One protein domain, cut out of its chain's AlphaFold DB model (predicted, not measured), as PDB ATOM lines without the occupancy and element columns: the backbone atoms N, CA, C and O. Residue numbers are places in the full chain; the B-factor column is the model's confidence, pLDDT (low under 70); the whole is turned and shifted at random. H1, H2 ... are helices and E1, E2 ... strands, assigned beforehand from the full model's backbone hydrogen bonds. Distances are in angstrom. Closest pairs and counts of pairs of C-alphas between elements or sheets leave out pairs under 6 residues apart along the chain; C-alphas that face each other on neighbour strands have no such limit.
ATOM      1  N   SER A 326      -3.746  12.044 -39.285       58.81
ATOM      2  CA  SER A 326      -4.458  13.285 -38.951       58.81
ATOM      3  C   SER A 326      -3.995  14.023 -37.686       58.81
ATOM      4  O   SER A 326      -4.329  15.197 -37.531       58.81
ATOM      5  N   LEU A 327      -3.255  13.386 -36.772       74.44
ATOM      6  CA  LEU A 327      -2.795  14.043 -35.538       74.44
ATOM      7  C   LEU A 327      -1.478  14.810 -35.689       74.44
ATOM      8  O   LEU A 327      -1.140  15.600 -34.806       74.44
ATOM      9  N   TYR A 328      -0.736  14.573 -36.768       83.75
ATOM     10  CA  TYR A 328       0.564  15.192 -36.984       83.75
ATOM     11  C   TYR A 328       0.533  16.114 -38.196       83.75
ATOM     12  O   TYR A 328      -0.090  15.815 -39.213       83.75
ATOM     13  N   THR A 329       1.251  17.232 -38.100       87.75
ATOM     14  CA  THR A 329       1.461  18.111 -39.252       87.75
ATOM     15  C   THR A 329       2.581  17.527 -40.102       87.75
ATOM     16  O   THR A 329       3.701  17.329 -39.627       87.75
ATOM     17  N   ILE A 330       2.249  17.206 -41.352       90.44
ATOM     18  CA  ILE A 330       3.131  16.515 -42.289       90.44
ATOM     19  C   ILE A 330       3.614  17.506 -43.347       90.44
ATOM     20  O   ILE A 330       2.832  17.968 -44.179       90.44
ATOM     21  N   THR A 331       4.914  17.783 -43.356       89.56
ATOM     22  CA  THR A 331       5.554  18.662 -44.336       89.56
ATOM     23  C   THR A 331       6.204  17.813 -45.426       89.56
ATOM     24  O   THR A 331       7.089  16.993 -45.162       89.56
ATOM     25  N   LYS A 332       5.758  18.003 -46.674       87.12
ATOM     26  CA  LYS A 332       6.342  17.355 -47.854       87.12
ATOM     27  C   LYS A 332       7.392  18.288 -48.474       87.12
ATOM     28  O   LYS A 332       7.011  19.349 -48.974       87.12
ATOM     29  N   PRO A 333       8.685  17.932 -48.437       83.12
ATOM     30  CA  PRO A 333       9.733  18.694 -49.107       83.12
ATOM     31  C   PRO A 333       9.547  18.637 -50.630       83.12
ATOM     32  O   PRO A 333       8.888  17.733 -51.164       83.12
ATOM     33  N   ARG A 334      10.120  19.605 -51.348       78.56
ATOM     34  CA  ARG A 334      10.108  19.604 -52.815       78.56
ATOM     35  C   ARG A 334      11.027  18.495 -53.331       78.56
ATOM     36  O   ARG A 334      11.940  18.053 -52.645       78.56
ATOM     37  N   LYS A 335      10.784  18.041 -54.564       68.19
ATOM     38  CA  LYS A 335      11.520  16.935 -55.214       68.19
ATOM     39  C   LYS A 335      13.047  17.094 -55.209       68.19
ATOM     40  O   LYS A 335      13.747  16.091 -55.266       68.19
ATOM     41  N   GLU A 336      13.529  18.329 -55.180       70.31
ATOM     42  CA  GLU A 336      14.948  18.687 -55.282       70.31
ATOM     43  C   GLU A 336      15.616  18.885 -53.917       70.31
ATOM     44  O   GLU A 336      16.834  19.037 -53.848       70.31
ATOM     45  N   ASP A 337      14.843  18.872 -52.829       74.31
ATOM     46  CA  ASP A 337      15.393  19.085 -51.499       74.31
ATOM     47  C   ASP A 337      16.159  17.832 -51.060       74.31
ATOM     48  O   ASP A 337      15.641  16.709 -51.063       74.31
ATOM     49  N   SER A 338      17.414  18.020 -50.658       77.38
ATOM     50  CA  SER A 338      18.195  16.971 -50.013       77.38
ATOM     51  C   SER A 338      17.621  16.639 -48.636       77.38
ATOM     52  O   SER A 338      17.052  17.500 -47.960       77.38
ATOM     53  N   LEU A 339      17.826  15.399 -48.186       79.44
ATOM     54  CA  LEU A 339      17.487  14.997 -46.823       79.44
ATOM     55  C   LEU A 339      18.161  15.928 -45.794       79.44
ATOM     56  O   LEU A 339      19.329  16.282 -45.977       79.44
ATOM     57  N   PRO A 340      17.460  16.318 -44.712       80.88
ATOM     58  CA  PRO A 340      18.042  17.156 -43.677       80.88
ATOM     59  C   PRO A 340      19.208  16.440 -42.991       80.88
ATOM     60  O   PRO A 340      19.279  15.210 -42.957       80.88
ATOM     61  N   ALA A 341      20.107  17.221 -42.401       81.00
ATOM     62  CA  ALA A 341      21.220  16.701 -41.621       81.00
ATOM     63  C   ALA A 341      20.712  15.993 -40.346       81.00
ATOM     64  O   ALA A 341      20.343  16.637 -39.366       81.00
ATOM     65  N   CYS A 342      20.713  14.657 -40.354       82.75
ATOM     66  CA  CYS A 342      20.320  13.803 -39.219       82.75
ATOM     67  C   CYS A 342      21.493  13.448 -38.282       82.75
ATOM     68  O   CYS A 342      21.377  12.576 -37.420       82.75
ATOM     69  N   ASN A 343      22.664  14.051 -38.484       85.81
ATOM     70  CA  ASN A 343      23.855  13.881 -37.646       85.81
ATOM     71  C   ASN A 343      23.989  14.965 -36.564       85.81
ATOM     72  O   ASN A 343      24.835  14.841 -35.675       85.81
ATOM     73  N   ILE A 344      23.172  16.015 -36.640       88.81
ATOM     74  CA  ILE A 344      23.161  17.137 -35.698       88.81
ATOM     75  C   ILE A 344      22.239  16.796 -34.529       88.81
ATOM     76  O   ILE A 344      21.216  16.138 -34.693       88.81
ATOM     77  N   GLU A 345      22.623  17.211 -33.324       91.19
ATOM     78  CA  GLU A 345      21.812  16.987 -32.132       91.19
ATOM     79  C   GLU A 345      20.495  17.791 -32.168       91.19
ATOM     80  O   GLU A 345      20.546  19.003 -32.366       91.19
ATOM     81  N   PRO A 346      19.330  17.151 -31.933       93.50
ATOM     82  CA  PRO A 346      18.045  17.834 -31.907       93.50
ATOM     83  C   PRO A 346      17.936  18.886 -30.806       93.50
ATOM     84  O   PRO A 346      18.458  18.717 -29.697       93.50
ATOM     85  N   VAL A 347      17.152  19.928 -31.075       94.00
ATOM     86  CA  VAL A 347      16.807  20.956 -30.093       94.00
ATOM     87  C   VAL A 347      16.171  20.349 -28.839       94.00
ATOM     88  O   VAL A 347      15.286  19.493 -28.886       94.00
ATOM     89  N   ARG A 348      16.598  20.854 -27.678       94.81
ATOM     90  CA  ARG A 348      16.145  20.392 -26.355       94.81
ATOM     91  C   ARG A 348      15.146  21.343 -25.685       94.81
ATOM     92  O   ARG A 348      14.826  21.167 -24.516       94.81
ATOM     93  N   SER A 349      14.631  22.345 -26.401       93.06
ATOM     94  CA  SER A 349      13.733  23.381 -25.853       93.06
ATOM     95  C   SER A 349      12.423  22.830 -25.272       93.06
ATOM     96  O   SER A 349      11.836  23.437 -24.379       93.06
ATOM     97  N   HIS A 350      11.970  21.671 -25.754       94.06
ATOM     98  CA  HIS A 350      10.771  20.986 -25.272       94.06
ATOM     99  C   HIS A 350      11.046  19.990 -24.129       94.06
ATOM    100  O   HIS A 350      10.105  19.397 -23.593       94.06
ATOM    101  N   TRP A 351      12.312  19.772 -23.756       95.88
ATOM    102  CA  TRP A 351      12.669  18.798 -22.728       95.88
ATOM    103  C   TRP A 351      12.174  19.239 -21.359       95.88
ATOM    104  O   TRP A 351      12.285  20.402 -20.965       95.88
ATOM    105  N   LYS A 352      11.624  18.284 -20.614       94.06
ATOM    106  CA  LYS A 352      11.255  18.512 -19.223       94.06
ATOM    107  C   LYS A 352      12.505  18.460 -18.337       94.06
ATOM    108  O   LYS A 352      13.404  17.664 -18.612       94.06
ATOM    109  N   PRO A 353      12.569  19.278 -17.275       94.12
ATOM    110  CA  PRO A 353      13.702  19.251 -16.359       94.12
ATOM    111  C   PRO A 353      13.744  17.926 -15.585       94.12
ATOM    112  O   PRO A 353      12.700  17.330 -15.320       94.12
ATOM    113  N   ASP A 354      14.937  17.471 -15.198       92.44
ATOM    114  CA  ASP A 354      15.148  16.151 -14.569       92.44
ATOM    115  C   ASP A 354      14.399  15.936 -13.253       92.44
ATOM    116  O   ASP A 354      14.091  14.803 -12.875       92.44
ATOM    117  N   ASN A 355      14.092  17.027 -12.558       91.19
ATOM    118  CA  ASN A 355      13.380  17.029 -11.288       91.19
ATOM    119  C   ASN A 355      11.851  16.969 -11.439       91.19
ATOM    120  O   ASN A 355      11.163  16.875 -10.427       91.19
ATOM    121  N   ILE A 356      11.306  17.008 -12.663       95.00
ATOM    122  CA  ILE A 356       9.849  16.990 -12.880       95.00
ATOM    123  C   ILE A 356       9.201  15.683 -12.411       95.00
ATOM    124  O   ILE A 356       8.013  15.646 -12.106       95.00
ATOM    125  N   THR A 357       9.968  14.594 -12.412       94.06
ATOM    126  CA  THR A 357       9.494  13.270 -12.032       94.06
ATOM    127  C   THR A 357      10.610  12.485 -11.359       94.06
ATOM    128  O   THR A 357      11.759  12.460 -11.808       94.06
ATOM    129  N   SER A 358      10.257  11.792 -10.284       93.56
ATOM    130  CA  SER A 358      11.111  10.790  -9.653       93.56
ATOM    131  C   SER A 358      11.014   9.429 -10.336       93.56
ATOM    132  O   SER A 358      11.799   8.551 -10.012       93.56
ATOM    133  N   ASN A 359      10.084   9.230 -11.277       95.06
ATOM    134  CA  ASN A 359       9.770   7.922 -11.852       95.06
ATOM    135  C   ASN A 359       9.737   7.977 -13.384       95.06
ATOM    136  O   ASN A 359       9.427   9.010 -13.985       95.06
ATOM    137  N   CYS A 360      10.005   6.841 -14.028       96.50
ATOM    138  CA  CYS A 360       9.841   6.685 -15.469       96.50
ATOM    139  C   CYS A 360       8.403   7.011 -15.886       96.50
ATOM    140  O   CYS A 360       7.461   6.400 -15.386       96.50
ATOM    141  N   MET A 361       8.228   7.907 -16.862       96.56
ATOM    142  CA  MET A 361       6.906   8.363 -17.317       96.56
ATOM    143  C   MET A 361       6.143   7.332 -18.173       96.56
ATOM    144  O   MET A 361       5.112   7.658 -18.753       96.56
ATOM    145  N   TRP A 362       6.661   6.104 -18.296       96.00
ATOM    146  CA  TRP A 362       5.987   4.990 -18.969       96.00
ATOM    147  C   TRP A 362       5.700   3.828 -18.019       96.00
ATOM    148  O   TRP A 362       4.551   3.454 -17.835       96.00
ATOM    149  N   CYS A 363       6.740   3.244 -17.415       96.75
ATOM    150  CA  CYS A 363       6.601   2.062 -16.559       96.75
ATOM    151  C   CYS A 363       6.528   2.379 -15.060       96.75
ATOM    152  O   CYS A 363       6.503   1.452 -14.257       96.75
ATOM    153  N   PHE A 364       6.575   3.658 -14.678       95.25
ATOM    154  CA  PHE A 364       6.533   4.138 -13.293       95.25
ATOM    155  C   PHE A 364       7.640   3.613 -12.362       95.25
ATOM    156  O   PHE A 364       7.621   3.935 -11.174       95.25
ATOM    157  N   LYS A 365       8.642   2.885 -12.885       93.06
ATOM    158  CA  LYS A 365       9.840   2.492 -12.125       93.06
ATOM    159  C   LYS A 365      10.508   3.750 -11.545       93.06
ATOM    160  O   LYS A 365      10.737   4.694 -12.311       93.06
ATOM    161  N   PRO A 366      10.820   3.781 -10.239       92.19
ATOM    162  CA  PRO A 366      11.490   4.920  -9.633       92.19
ATOM    163  C   PRO A 366      12.899   5.064 -10.211       92.19
ATOM    164  O   PRO A 366      13.613   4.085 -10.422       92.19
ATOM    165  N   PHE A 367      13.293   6.302 -10.466       92.12
ATOM    166  CA  PHE A 367      14.680   6.671 -10.666       92.12
ATOM    167  C   PHE A 367      15.309   6.825  -9.291       92.12
ATOM    168  O   PHE A 367      14.827   7.599  -8.462       92.12
ATOM    169  N   HIS A 368      16.393   6.103  -9.043       83.12
ATOM    170  CA  HIS A 368      17.122   6.279  -7.800       83.12
ATOM    171  C   HIS A 368      17.727   7.691  -7.720       83.12
ATOM    172  O   HIS A 368      17.959   8.374  -8.728       83.12
ATOM    173  N   ASN A 369      17.947   8.149  -6.488       78.44
ATOM    174  CA  ASN A 369      18.724   9.359  -6.242       78.44
ATOM    175  C   ASN A 369      20.124   9.181  -6.835       78.44
ATOM    176  O   ASN A 369      20.653   8.073  -6.817       78.44
ATOM    177  N   ALA A 370      20.737  10.264  -7.321       69.44
ATOM    178  CA  ALA A 370      22.036  10.201  -7.995       69.44
ATOM    179  C   ALA A 370      23.108   9.471  -7.163       69.44
ATOM    180  O   ALA A 370      23.888   8.709  -7.719       69.44
ATOM    181  N   LEU A 371      23.083   9.633  -5.834       68.75
ATOM    182  CA  LEU A 371      23.975   8.927  -4.908       68.75
ATOM    183  C   LEU A 371      23.706   7.416  -4.856       68.75
ATOM    184  O   LEU A 371      24.636   6.618  -4.872       68.75
ATOM    185  N   VAL A 372      22.435   7.012  -4.857       70.19
ATOM    186  CA  VAL A 372      22.049   5.594  -4.864       70.19
ATOM    187  C   VAL A 372      22.355   4.962  -6.223       70.19
ATOM    188  O   VAL A 372      22.746   3.807  -6.266       70.19
ATOM    189  N   SER A 373      22.267   5.720  -7.322       66.50
ATOM    190  CA  SER A 373      22.643   5.258  -8.667       66.50
ATOM    191  C   SER A 373      24.144   5.009  -8.866       66.50
ATOM    192  O   SER A 373      24.512   4.443  -9.890       66.50
ATOM    193  N   ILE A 374      25.008   5.470  -7.953       69.62
ATOM    194  CA  ILE A 374      26.449   5.164  -7.978       69.62
ATOM    195  C   ILE A 374      26.721   3.812  -7.304       69.62
ATOM    196  O   ILE A 374      27.606   3.081  -7.730       69.62
ATOM    197  N   ILE A 375      25.959   3.489  -6.257       73.75
ATOM    198  CA  ILE A 375      26.166   2.297  -5.421       73.75
ATOM    199  C   ILE A 375      25.370   1.106  -5.961       73.75
ATOM    200  O   ILE A 375      25.834  -0.030  -5.961       73.75
ATOM    201  N   CYS A 376      24.155   1.371  -6.423       67.38
ATOM    202  CA  CYS A 376      23.289   0.406  -7.067       67.38
ATOM    203  C   CYS A 376      23.178   0.807  -8.536       67.38
ATOM    204  O   CYS A 376      22.901   1.975  -8.811       67.38
ATOM    205  N   ASP A 377      23.336  -0.142  -9.464       69.44
ATOM    206  CA  ASP A 377      23.104   0.037 -10.909       69.44
ATOM    207  C   ASP A 377      21.616   0.308 -11.203       69.44
ATOM    208  O   ASP A 377      20.876  -0.476 -11.798       69.44
ATOM    209  N   GLY A 378      21.142   1.446 -10.709       72.44
ATOM    210  CA  GLY A 378      19.773   1.892 -10.789       72.44
ATOM    211  C   GLY A 378      19.445   2.449 -12.170       72.44
ATOM    212  O   GLY A 378      20.327   2.973 -12.861       72.44
ATOM    213  N   PRO A 379      18.164   2.419 -12.583       82.94
ATOM    214  CA  PRO A 379      17.745   3.022 -13.838       82.94
ATOM    215  C   PRO A 379      18.091   4.517 -13.858       82.94
ATOM    216  O   PRO A 379      17.604   5.300 -13.039       82.94
ATOM    217  N   LYS A 380      18.925   4.915 -14.823       89.38
ATOM    218  CA  LYS A 380      19.252   6.318 -15.099       89.38
ATOM    219  C   LYS A 380      18.080   7.011 -15.802       89.38
ATOM    220  O   LYS A 380      17.267   6.373 -16.479       89.38
ATOM    221  N   ARG A 381      18.002   8.335 -15.640       93.69
ATOM    222  CA  ARG A 381      17.048   9.191 -16.356       93.69
ATOM    223  C   ARG A 381      17.505   9.373 -17.797       93.69
ATOM    224  O   ARG A 381      18.680   9.637 -18.053       93.69
ATOM    225  N   HIS A 382      16.573   9.264 -18.735       95.50
ATOM    226  CA  HIS A 382      16.831   9.547 -20.137       95.50
ATOM    227  C   HIS A 382      15.672  10.305 -20.775       95.50
ATOM    228  O   HIS A 382      14.523   9.872 -20.701       95.50
ATOM    229  N   HIS A 383      15.979  11.386 -21.489       96.81
ATOM    230  CA  HIS A 383      14.983  12.093 -22.288       96.81
ATOM    231  C   HIS A 383      14.734  11.407 -23.629       96.81
ATOM    232  O   HIS A 383      15.658  10.981 -24.336       96.81
ATOM    233  N   CYS A 384      13.462  11.352 -24.009       97.50
ATOM    234  CA  CYS A 384      13.064  11.089 -25.384       97.50
ATOM    235  C   CYS A 384      13.395  12.313 -26.246       97.50
ATOM    236  O   CYS A 384      12.919  13.406 -25.950       97.50
ATOM    237  N   ARG A 385      14.160  12.139 -27.334       96.12
ATOM    238  CA  ARG A 385      14.555  13.271 -28.201       96.12
ATOM    239  C   ARG A 385      13.378  13.929 -28.936       96.12
ATOM    240  O   ARG A 385      13.521  15.066 -29.358       96.12
ATOM    241  N   PHE A 386      12.245  13.234 -29.072       96.19
ATOM    242  CA  PHE A 386      11.054  13.758 -29.746       96.19
ATOM    243  C   PHE A 386      10.057  14.417 -28.783       96.19
ATOM    244  O   PHE A 386       9.632  15.535 -29.023       96.19
ATOM    245  N   CYS A 387       9.662  13.754 -27.688       96.19
ATOM    246  CA  CYS A 387       8.663  14.318 -26.767       96.19
ATOM    247  C   CYS A 387       9.245  15.020 -25.536       96.19
ATOM    248  O   CYS A 387       8.498  15.635 -24.778       96.19
ATOM    249  N   GLY A 388      10.554  14.911 -25.290       96.25
ATOM    250  CA  GLY A 388      11.229  15.580 -24.175       96.25
ATOM    251  C   GLY A 388      10.866  15.060 -22.780       96.25
ATOM    252  O   GLY A 388      11.304  15.635 -21.785       96.25
ATOM    253  N   LEU A 389      10.064  13.996 -22.688       97.31
ATOM    254  CA  LEU A 389       9.692  13.336 -21.433       97.31
ATOM    255  C   LEU A 389      10.788  12.367 -20.958       97.31
ATOM    256  O   LEU A 389      11.660  11.978 -21.742       97.31
ATOM    257  N   ILE A 390      10.723  11.968 -19.683       97.38
ATOM    258  CA  ILE A 390      11.790  11.235 -18.985       97.38
ATOM    259  C   ILE A 390      11.434   9.755 -18.803       97.38
ATOM    260  O   ILE A 390      10.381   9.402 -18.269       97.38
ATOM    261  N   TYR A 391      12.347   8.875 -19.210       97.56
ATOM    262  CA  TYR A 391      12.165   7.426 -19.233       97.56
ATOM    263  C   TYR A 391      13.392   6.684 -18.692       97.56
ATOM    264  O   TYR A 391      14.500   7.219 -18.681       97.56
ATOM    265  N   CYS A 392      13.200   5.436 -18.255       96.00
ATOM    266  CA  CYS A 392      14.304   4.506 -18.022       96.00
ATOM    267  C   CYS A 392      14.810   3.912 -19.347       96.00
ATOM    268  O   CYS A 392      14.118   3.974 -20.368       96.00
ATOM    269  N   SER A 393      15.994   3.295 -19.319       94.38
ATOM    270  CA  SER A 393      16.613   2.622 -20.471       94.38
ATOM    271  C   SER A 393      15.671   1.632 -21.154       94.38
ATOM    272  O   SER A 393      15.555   1.637 -22.377       94.38
ATOM    273  N   ASP A 394      14.937   0.844 -20.366       95.38
ATOM    274  CA  ASP A 394      14.028  -0.198 -20.857       95.38
ATOM    275  C   ASP A 394      12.821   0.372 -21.612       95.38
ATOM    276  O   ASP A 394      12.146  -0.350 -22.346       95.38
ATOM    277  N   CYS A 395      12.491   1.647 -21.395       97.25
ATOM    278  CA  CYS A 395      11.350   2.321 -22.019       97.25
ATOM    279  C   CYS A 395      11.746   3.167 -23.236       97.25
ATOM    280  O   CYS A 395      10.876   3.786 -23.857       97.25
ATOM    281  N   LEU A 396      13.029   3.174 -23.598       96.31
ATOM    282  CA  LEU A 396      13.515   3.734 -24.851       96.31
ATOM    283  C   LEU A 396      13.534   2.673 -25.955       96.31
ATOM    284  O   LEU A 396      13.629   1.474 -25.689       96.31
ATOM    285  N   THR A 397      13.424   3.118 -27.202       94.75
ATOM    286  CA  THR A 397      13.612   2.259 -28.367       94.75
ATOM    287  C   THR A 397      15.089   1.971 -28.597       94.75
ATOM    288  O   THR A 397      15.960   2.794 -28.303       94.75
ATOM    289  N   GLN A 398      15.352   0.792 -29.153       90.25
ATOM    290  CA  GLN A 398      16.635   0.455 -29.773       90.25
ATOM    291  C   GLN A 398      16.596   0.673 -31.292       90.25
ATOM    292  O   GLN A 398      17.642   0.722 -31.928       90.25
ATOM    293  N   ASP A 399      15.394   0.839 -31.851       88.81
ATOM    294  CA  ASP A 399      15.178   1.088 -33.269       88.81
ATOM    295  C   ASP A 399      15.819   2.401 -33.711       88.81
ATOM    296  O   ASP A 399      15.833   3.402 -32.984       88.81
ATOM    297  N   LYS A 400      16.299   2.387 -34.954       86.38
ATOM    298  CA  LYS A 400      16.869   3.546 -35.630       86.38
ATOM    299  C   LYS A 400      15.753   4.488 -36.053       86.38
ATOM    300  O   LYS A 400      14.915   4.142 -36.884       86.38
ATOM    301  N   VAL A 401      15.762   5.684 -35.479       92.12
ATOM    302  CA  VAL A 401      14.789   6.737 -35.764       92.12
ATOM    303  C   VAL A 401      15.533   7.953 -36.283       92.12
ATOM    304  O   VAL A 401      16.501   8.398 -35.668       92.12
ATOM    305  N   LEU A 402      15.075   8.491 -37.413       92.94
ATOM    306  CA  LEU A 402      15.661   9.684 -38.009       92.94
ATOM    307  C   LEU A 402      14.978  10.925 -37.439       92.94
ATOM    308  O   LEU A 402      13.761  11.093 -37.555       92.94
ATOM    309  N   ILE A 403      15.782  11.779 -36.812       93.38
ATOM    310  CA  ILE A 403      15.355  13.041 -36.214       93.38
ATOM    311  C   ILE A 403      16.313  14.125 -36.687       93.38
ATOM    312  O   ILE A 403      17.525  13.910 -36.686       93.38
ATOM    313  N   ASP A 404      15.770  15.264 -37.100       92.50
ATOM    314  CA  ASP A 404      16.573  16.414 -37.509       92.50
ATOM    315  C   ASP A 404      16.950  17.330 -36.335       92.50
ATOM    316  O   ASP A 404      16.514  17.150 -35.194       92.50
ATOM    317  N   GLU A 405      17.745  18.360 -36.627       92.56
ATOM    318  CA  GLU A 405      18.095  19.415 -35.670       92.56
ATOM    319  C   GLU A 405      16.851  20.059 -35.038       92.56
ATOM    320  O   GLU A 405      16.824  20.332 -33.841       92.56
ATOM    321  N   GLY A 406      15.777  20.229 -35.809       91.94
ATOM    322  CA  GLY A 406      14.495  20.749 -35.345       91.94
ATOM    323  C   GLY A 406      13.682  19.773 -34.495       91.94
ATOM    324  O   GLY A 406      12.523  20.061 -34.235       91.94
ATOM    325  N   ALA A 407      14.232  18.632 -34.067       94.19
ATOM    326  CA  ALA A 407      13.520  17.583 -33.338       94.19
ATOM    327  C   ALA A 407      12.276  17.032 -34.063       94.19
ATOM    328  O   ALA A 407      11.373  16.506 -33.407       94.19
ATOM    329  N   ARG A 408      12.227  17.126 -35.395       93.56
ATOM    330  CA  ARG A 408      11.170  16.595 -36.271       93.56
ATOM    331  C   ARG A 408      11.517  15.178 -36.701       93.56
ATOM    332  O   ARG A 408      12.687  14.864 -36.914       93.56
ATOM    333  N   LEU A 409      10.510  14.318 -36.851       94.19
ATOM    334  CA  LEU A 409      10.749  12.967 -37.369       94.19
ATOM    335  C   LEU A 409      10.890  13.030 -38.887       94.19
ATOM    336  O   LEU A 409      10.074  13.659 -39.561       94.19
ATOM    337  N   ILE A 410      11.892  12.343 -39.424       93.19
ATOM    338  CA  ILE A 410      12.083  12.201 -40.866       93.19
ATOM    339  C   ILE A 410      11.720  10.781 -41.264       93.19
ATOM    340  O   ILE A 410      12.295   9.820 -40.763       93.19
ATOM    341  N   ILE A 411      10.780  10.648 -42.193       92.69
ATOM    342  CA  ILE A 411      10.330   9.357 -42.700       92.69
ATOM    343  C   ILE A 411      10.803   9.218 -44.150       92.69
ATOM    344  O   ILE A 411      10.305   9.935 -45.023       92.69
ATOM    345  N   PRO A 412      11.766   8.324 -44.430       91.25
ATOM    346  CA  PRO A 412      12.190   8.036 -45.790       91.25
ATOM    347  C   PRO A 412      11.103   7.240 -46.527       91.25
ATOM    348  O   PRO A 412      10.520   6.304 -45.968       91.25
ATOM    349  N   ILE A 413      10.853   7.595 -47.788       90.94
ATOM    350  CA  ILE A 413       9.905   6.891 -48.655       90.94
ATOM    351  C   ILE A 413      10.658   5.813 -49.440       90.94
ATOM    352  O   ILE A 413      11.378   6.111 -50.392       90.94
ATOM    353  N   THR A 414      10.501   4.550 -49.048       86.75
ATOM    354  CA  THR A 414      11.257   3.393 -49.560       86.75
ATOM    355  C   THR A 414      11.133   3.224 -51.072       86.75
ATOM    356  O   THR A 414      12.125   2.917 -51.727       86.75
ATOM    357  N   SER A 415       9.966   3.521 -51.654       82.50
ATOM    358  CA  SER A 415       9.732   3.433 -53.106       82.50
ATOM    359  C   SER A 415      10.625   4.358 -53.941       82.50
ATOM    360  O   SER A 415      10.763   4.160 -55.148       82.50
ATOM    361  N   LYS A 416      11.237   5.372 -53.320       80.44
ATOM    362  CA  LYS A 416      12.141   6.321 -53.979       80.44
ATOM    363  C   LYS A 416      13.619   6.038 -53.718       80.44
ATOM    364  O   LYS A 416      14.441   6.809 -54.200       80.44
ATOM    365  N   ASN A 417      13.953   4.965 -52.991       77.88
ATOM    366  CA  ASN A 417      15.324   4.613 -52.600       77.88
ATOM    367  C   ASN A 417      16.145   5.829 -52.123       77.88
ATOM    368  O   ASN A 417      17.184   6.144 -52.709       77.88
ATOM    369  N   PRO A 418      15.677   6.565 -51.099       76.31
ATOM    370  CA  PRO A 418      16.377   7.744 -50.625       76.31
ATOM    371  C   PRO A 418      17.768   7.357 -50.119       76.31
ATOM    372  O   PRO A 418      17.916   6.425 -49.326       76.31
ATOM    373  N   SER A 419      18.787   8.102 -50.547       77.94
ATOM    374  CA  SER A 419      20.112   8.017 -49.939       77.94
ATOM    375  C   SER A 419      20.011   8.560 -48.519       77.94
ATOM    376  O   SER A 419      19.911   9.769 -48.315       77.94
ATOM    377  N   ILE A 420      19.949   7.663 -47.536       76.25
ATOM    378  CA  ILE A 420      19.875   8.047 -46.129       76.25
ATOM    379  C   ILE A 420      21.226   8.684 -45.767       76.25
ATOM    380  O   ILE A 420      22.247   7.996 -45.857       76.25
ATOM    381  N   PRO A 421      21.271   9.976 -45.385       73.06
ATOM    382  CA  PRO A 421      22.516  10.636 -45.017       73.06
ATOM    383  C   PRO A 421      23.110   9.985 -43.769       73.06
ATOM    384  O   PRO A 421      22.418   9.285 -43.032       73.06
ATOM    385  N   ASN A 422      24.386  10.249 -43.496       78.50
ATOM    386  CA  ASN A 422      25.001   9.838 -42.237       78.50
ATOM    387  C   ASN A 422      24.171  10.396 -41.062       78.50
ATOM    388  O   ASN A 422      23.955  11.607 -40.986       78.50
ATOM    389  N   TYR A 423      23.666   9.523 -40.189       80.94
ATOM    390  CA  TYR A 423      22.803   9.900 -39.070       80.94
ATOM    391  C   TYR A 423      23.399   9.452 -37.745       80.94
ATOM    392  O   TYR A 423      24.101   8.445 -37.651       80.94
ATOM    393  N   LYS A 424      23.091  10.224 -36.705       85.75
ATOM    394  CA  LYS A 424      23.412   9.874 -35.328       85.75
ATOM    395  C   LYS A 424      22.208   9.166 -34.713       85.75
ATOM    396  O   LYS A 424      21.072   9.597 -34.882       85.75
ATOM    397  N   ASP A 425      22.460   8.089 -33.977       84.75
ATOM    398  CA  ASP A 425      21.396   7.335 -33.317       84.75
ATOM    399  C   ASP A 425      20.823   8.135 -32.135       84.75
ATOM    400  O   ASP A 425      21.424   8.237 -31.057       84.75
ATOM    401  N   PHE A 426      19.634   8.710 -32.325       91.88
ATOM    402  CA  PHE A 426      18.895   9.407 -31.276       91.88
ATOM    403  C   PHE A 426      17.812   8.511 -30.678       91.88
ATOM    404  O   PHE A 426      16.930   8.010 -31.368       91.88
ATOM    405  N   LYS A 427      17.848   8.339 -29.352       94.38
ATOM    406  CA  LYS A 427      16.884   7.490 -28.644       94.38
ATOM    407  C   LYS A 427      15.577   8.219 -28.343       94.38
ATOM    408  O   LYS A 427      15.565   9.281 -27.713       94.38
ATOM    409  N   ILE A 428      14.463   7.593 -28.690       97.12
ATOM    410  CA  ILE A 428      13.126   8.047 -28.301       97.12
ATOM    411  C   ILE A 428      12.442   7.015 -27.416       97.12
ATOM    412  O   ILE A 428      12.909   5.889 -27.275       97.12
ATOM    413  N   CYS A 429      11.351   7.400 -26.761       97.69
ATOM    414  CA  CYS A 429      10.573   6.453 -25.975       97.69
ATOM    415  C   CYS A 429       9.799   5.492 -26.876       97.69
ATOM    416  O   CYS A 429       9.454   5.823 -28.012       97.69
ATOM    417  N   LYS A 430       9.460   4.317 -26.336       97.06
ATOM    418  CA  LYS A 430       8.688   3.287 -27.046       97.06
ATOM    419  C   LYS A 430       7.382   3.818 -27.642       97.06
ATOM    420  O   LYS A 430       7.057   3.466 -28.768       97.06
ATOM    421  N   LYS A 431       6.678   4.726 -26.953       95.50
ATOM    422  CA  LYS A 431       5.451   5.359 -27.474       95.50
ATOM    423  C   LYS A 431       5.703   6.138 -28.770       95.50
ATOM    424  O   LYS A 431       4.987   5.961 -29.756       95.50
ATOM    425  N   CYS A 432       6.726   6.989 -28.778       96.25
ATOM    426  CA  CYS A 432       7.105   7.750 -29.967       96.25
ATOM    427  C   CYS A 432       7.655   6.824 -31.063       96.25
ATOM    428  O   CYS A 432       7.368   7.051 -32.231       96.25
ATOM    429  N   GLY A 433       8.364   5.753 -30.696       95.69
ATOM    430  CA  GLY A 433       8.835   4.728 -31.631       95.69
ATOM    431  C   GLY A 433       7.716   3.998 -32.359       95.69
ATOM    432  O   GLY A 433       7.737   3.894 -33.579       95.69
ATOM    433  N   ILE A 434       6.692   3.559 -31.623       94.62
ATOM    434  CA  ILE A 434       5.489   2.952 -32.210       94.62
ATOM    435  C   ILE A 434       4.833   3.929 -33.189       94.62
ATOM    436  O   ILE A 434       4.488   3.548 -34.303       94.62
ATOM    437  N   THR A 435       4.717   5.201 -32.800       93.69
ATOM    438  CA  THR A 435       4.157   6.246 -33.669       93.69
ATOM    439  C   THR A 435       4.980   6.403 -34.948       93.69
ATOM    440  O   THR A 435       4.415   6.387 -36.037       93.69
ATOM    441  N   TYR A 436       6.304   6.507 -34.833       94.62
ATOM    442  CA  TYR A 436       7.210   6.606 -35.975       94.62
ATOM    443  C   TYR A 436       7.060   5.412 -36.926       94.62
ATOM    444  O   TYR A 436       6.912   5.597 -38.132       94.62
ATOM    445  N   ASN A 437       7.030   4.193 -36.386       94.06
ATOM    446  CA  ASN A 437       6.883   2.972 -37.175       94.06
ATOM    447  C   ASN A 437       5.525   2.910 -37.892       94.06
ATOM    448  O   ASN A 437       5.467   2.504 -39.052       94.06
ATOM    449  N   ASN A 438       4.444   3.340 -37.236       93.56
ATOM    450  CA  ASN A 438       3.115   3.394 -37.846       93.56
ATOM    451  C   ASN A 438       3.058   4.435 -38.970       93.56
ATOM    452  O   ASN A 438       2.665   4.097 -40.082       93.56
ATOM    453  N   LEU A 439       3.543   5.656 -38.719       92.44
ATOM    454  CA  LEU A 439       3.623   6.705 -39.740       92.44
ATOM    455  C   LEU A 439       4.489   6.270 -40.928       92.44
ATOM    456  O   LEU A 439       4.139   6.530 -42.074       92.44
ATOM    457  N   SER A 440       5.599   5.577 -40.666       92.69
ATOM    458  CA  SER A 440       6.463   5.035 -41.714       92.69
ATOM    459  C   SER A 440       5.722   4.028 -42.591       92.69
ATOM    460  O   SER A 440       5.784   4.131 -43.815       92.69
ATOM    461  N   LYS A 441       4.959   3.101 -42.002       92.44
ATOM    462  CA  LYS A 441       4.134   2.147 -42.762       92.44
ATOM    463  C   LYS A 441       3.049   2.853 -43.574       92.44
ATOM    464  O   LYS A 441       2.913   2.585 -44.763       92.44
ATOM    465  N   GLU A 442       2.307   3.763 -42.952       91.06
ATOM    466  CA  GLU A 442       1.207   4.484 -43.600       91.06
ATOM    467  C   GLU A 442       1.701   5.322 -44.785       91.06
ATOM    468  O   GLU A 442       1.161   5.215 -45.883       91.06
ATOM    469  N   LEU A 443       2.769   6.101 -44.600       90.62
ATOM    470  CA  LEU A 443       3.300   6.969 -45.653       90.62
ATOM    471  C   LEU A 443       3.976   6.198 -46.786       90.62
ATOM    472  O   LEU A 443       3.930   6.651 -47.926       90.62
ATOM    473  N   ASN A 444       4.566   5.034 -46.504       90.25
ATOM    474  CA  ASN A 444       5.138   4.185 -47.549       90.25
ATOM    475  C   ASN A 444       4.078   3.453 -48.386       90.25
ATOM    476  O   ASN A 444       4.373   3.059 -49.513       90.25
ATOM    477  N   ASN A 445       2.847   3.329 -47.884       89.44
ATOM    478  CA  ASN A 445       1.720   2.790 -48.647       89.44
ATOM    479  C   ASN A 445       1.039   3.848 -49.532       89.44
ATOM    480  O   ASN A 445       0.293   3.496 -50.445       89.44
ATOM    481  N   VAL A 446       1.284   5.139 -49.284       86.00
ATOM    482  CA  VAL A 446       0.681   6.239 -50.048       86.00
ATOM    483  C   VAL A 446       1.640   6.702 -51.151       86.00
ATOM    484  O   VAL A 446       2.773   7.095 -50.853       86.00
ATOM    485  N   PRO A 447       1.209   6.737 -52.428       81.06
ATOM    486  CA  PRO A 447       2.042   7.248 -53.507       81.06
ATOM    487  C   PRO A 447       2.396   8.715 -53.245       81.06
ATOM    488  O   PRO A 447       1.540   9.597 -53.211       81.06
ATOM    489  N   THR A 448       3.686   8.970 -53.036       80.06
ATOM    490  CA  THR A 448       4.211  10.297 -52.711       80.06
ATOM    491  C   THR A 448       5.309  10.689 -53.697       80.06
ATOM    492  O   THR A 448       6.079   9.862 -54.190       80.06
ATOM    493  N   ILE A 449       5.342  11.980 -54.029       79.19
ATOM    494  CA  ILE A 449       6.252  12.555 -55.024       79.19
ATOM    495  C   ILE A 449       7.642  12.830 -54.418       79.19
ATOM    496  O   ILE A 449       8.639  12.764 -55.137       79.19
ATOM    497  N   SER A 450       7.711  13.115 -53.113       85.69
ATOM    498  CA  SER A 450       8.947  13.368 -52.368       85.69
ATOM    499  C   SER A 450       9.654  12.073 -51.945       85.69
ATOM    500  O   SER A 450       9.024  11.037 -51.742       85.69
ATOM    501  N   SER A 451      10.982  12.135 -51.808       87.19
ATOM    502  CA  SER A 451      11.830  11.019 -51.352       87.19
ATOM    503  C   SER A 451      11.772  10.795 -49.836       87.19
ATOM    504  O   SER A 451      12.089   9.712 -49.347       87.19
ATOM    505  N   PHE A 452      11.344  11.809 -49.087       90.69
ATOM    506  CA  PHE A 452      11.105  11.748 -47.653       90.69
ATOM    507  C   PHE A 452       9.958  12.674 -47.260       90.69
ATOM    508  O   PHE A 452       9.478  13.489 -48.056       90.69
ATOM    509  N   VAL A 453       9.517  12.530 -46.020       91.56
ATOM    510  CA  VAL A 453       8.472  13.335 -45.400       91.56
ATOM    511  C   VAL A 453       8.942  13.759 -44.014       91.56
ATOM    512  O   VAL A 453       9.616  12.992 -43.324       91.56
ATOM    513  N   MET A 454       8.596  14.976 -43.608       92.44
ATOM    514  CA  MET A 454       8.928  15.510 -42.290       92.44
ATOM    515  C   MET A 454       7.672  15.612 -41.433       92.44
ATOM    516  O   MET A 454       6.634  16.083 -41.897       92.44
ATOM    517  N   ILE A 455       7.777  15.184 -40.183       93.75
ATOM    518  CA  ILE A 455       6.693  15.232 -39.208       93.75
ATOM    519  C   ILE A 455       7.045  16.280 -38.162       93.75
ATOM    520  O   ILE A 455       8.013  16.112 -37.412       93.75
ATOM    521  N   GLU A 456       6.258  17.352 -38.121       93.12
ATOM    522  CA  GLU A 456       6.436  18.420 -37.143       93.12
ATOM    523  C   GLU A 456       6.277  17.884 -35.720       93.12
ATOM    524  O   GLU A 456       5.454  17.004 -35.438       93.12
ATOM    525  N   ASN A 457       7.091  18.416 -34.812       93.94
ATOM    526  CA  ASN A 457       7.099  17.989 -33.427       93.94
ATOM    527  C   ASN A 457       6.097  18.818 -32.609       93.94
ATOM    528  O   ASN A 457       6.373  19.984 -32.321       93.94
ATOM    529  N   PRO A 458       4.978  18.227 -32.152       90.81
ATOM    530  CA  PRO A 458       3.944  18.967 -31.434       90.81
ATOM    531  C   PRO A 458       4.372  19.420 -30.030       90.81
ATOM    532  O   PRO A 458       3.656  20.184 -29.386       90.81
ATOM    533  N   TYR A 459       5.502  18.925 -29.516       90.06
ATOM    534  CA  TYR A 459       6.025  19.295 -28.201       90.06
ATOM    535  C   TYR A 459       6.901  20.548 -28.252       90.06
ATOM    536  O   TYR A 459       7.176  21.142 -27.204       90.06
TER     537      TYR A 459
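AT A GLANCE: This is residues 326 to 459 of the 501 residues of the protein "FYVE-type domain-containing protein" of Candida tropicalis (strain ATCC MYA-3404 / T1) (UniProt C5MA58). The model has little regular structure: a rod, only just, made mostly of loops, with helix H2 packed on a small two-stranded sheet, E1 and E2, toward one end and the tiny helix H1 at the other. The 134 printed residues hold H1, E1, H2, E2 in chain order, 28 residues in all; the class is mixed and the sheet antiparallel. It is only just compact, close to loose: radius of gyration of the C-alphas 16.6 A, spans 53 by 26 by 23 A.

IN THESE COORDINATES: After unnamed residues 326 to 371, H1 is 372 to 375, beginning at C-alpha (22.049, 5.594, -4.864). E1 is 409 to 412. H2 is 430 to 445, 22.7 A long. E2 is 452 to 455, ending at C-alpha (6.693, 15.232, -39.208).

HOW THE PARTS SIT: E1 and E2 are antiparallel at 161 degrees; N 411 and O 453 are 2.9 A apart, within hydrogen-bond range. The closest C-alphas of E1 and H2, Ile 411 and Ser 440, are 5.9 A apart. H2 and E2 are near each other, with 8 pairs of C-alphas within 10 A. H1 is apart from H2 and E2. Every O i to N i+4 pair of H2 is within hydrogen-bond range; H1 is too short for one.

THE WHOLE: The farthest C-alphas, Ile 375 and Ile 449, are 54.4 A apart. The printed part has no cut. Links H1 to E1 and E1 to H2 are long. pLDDT is under 70 at 326, 335, 370 to 371, 373 to 374 and 376 to 377.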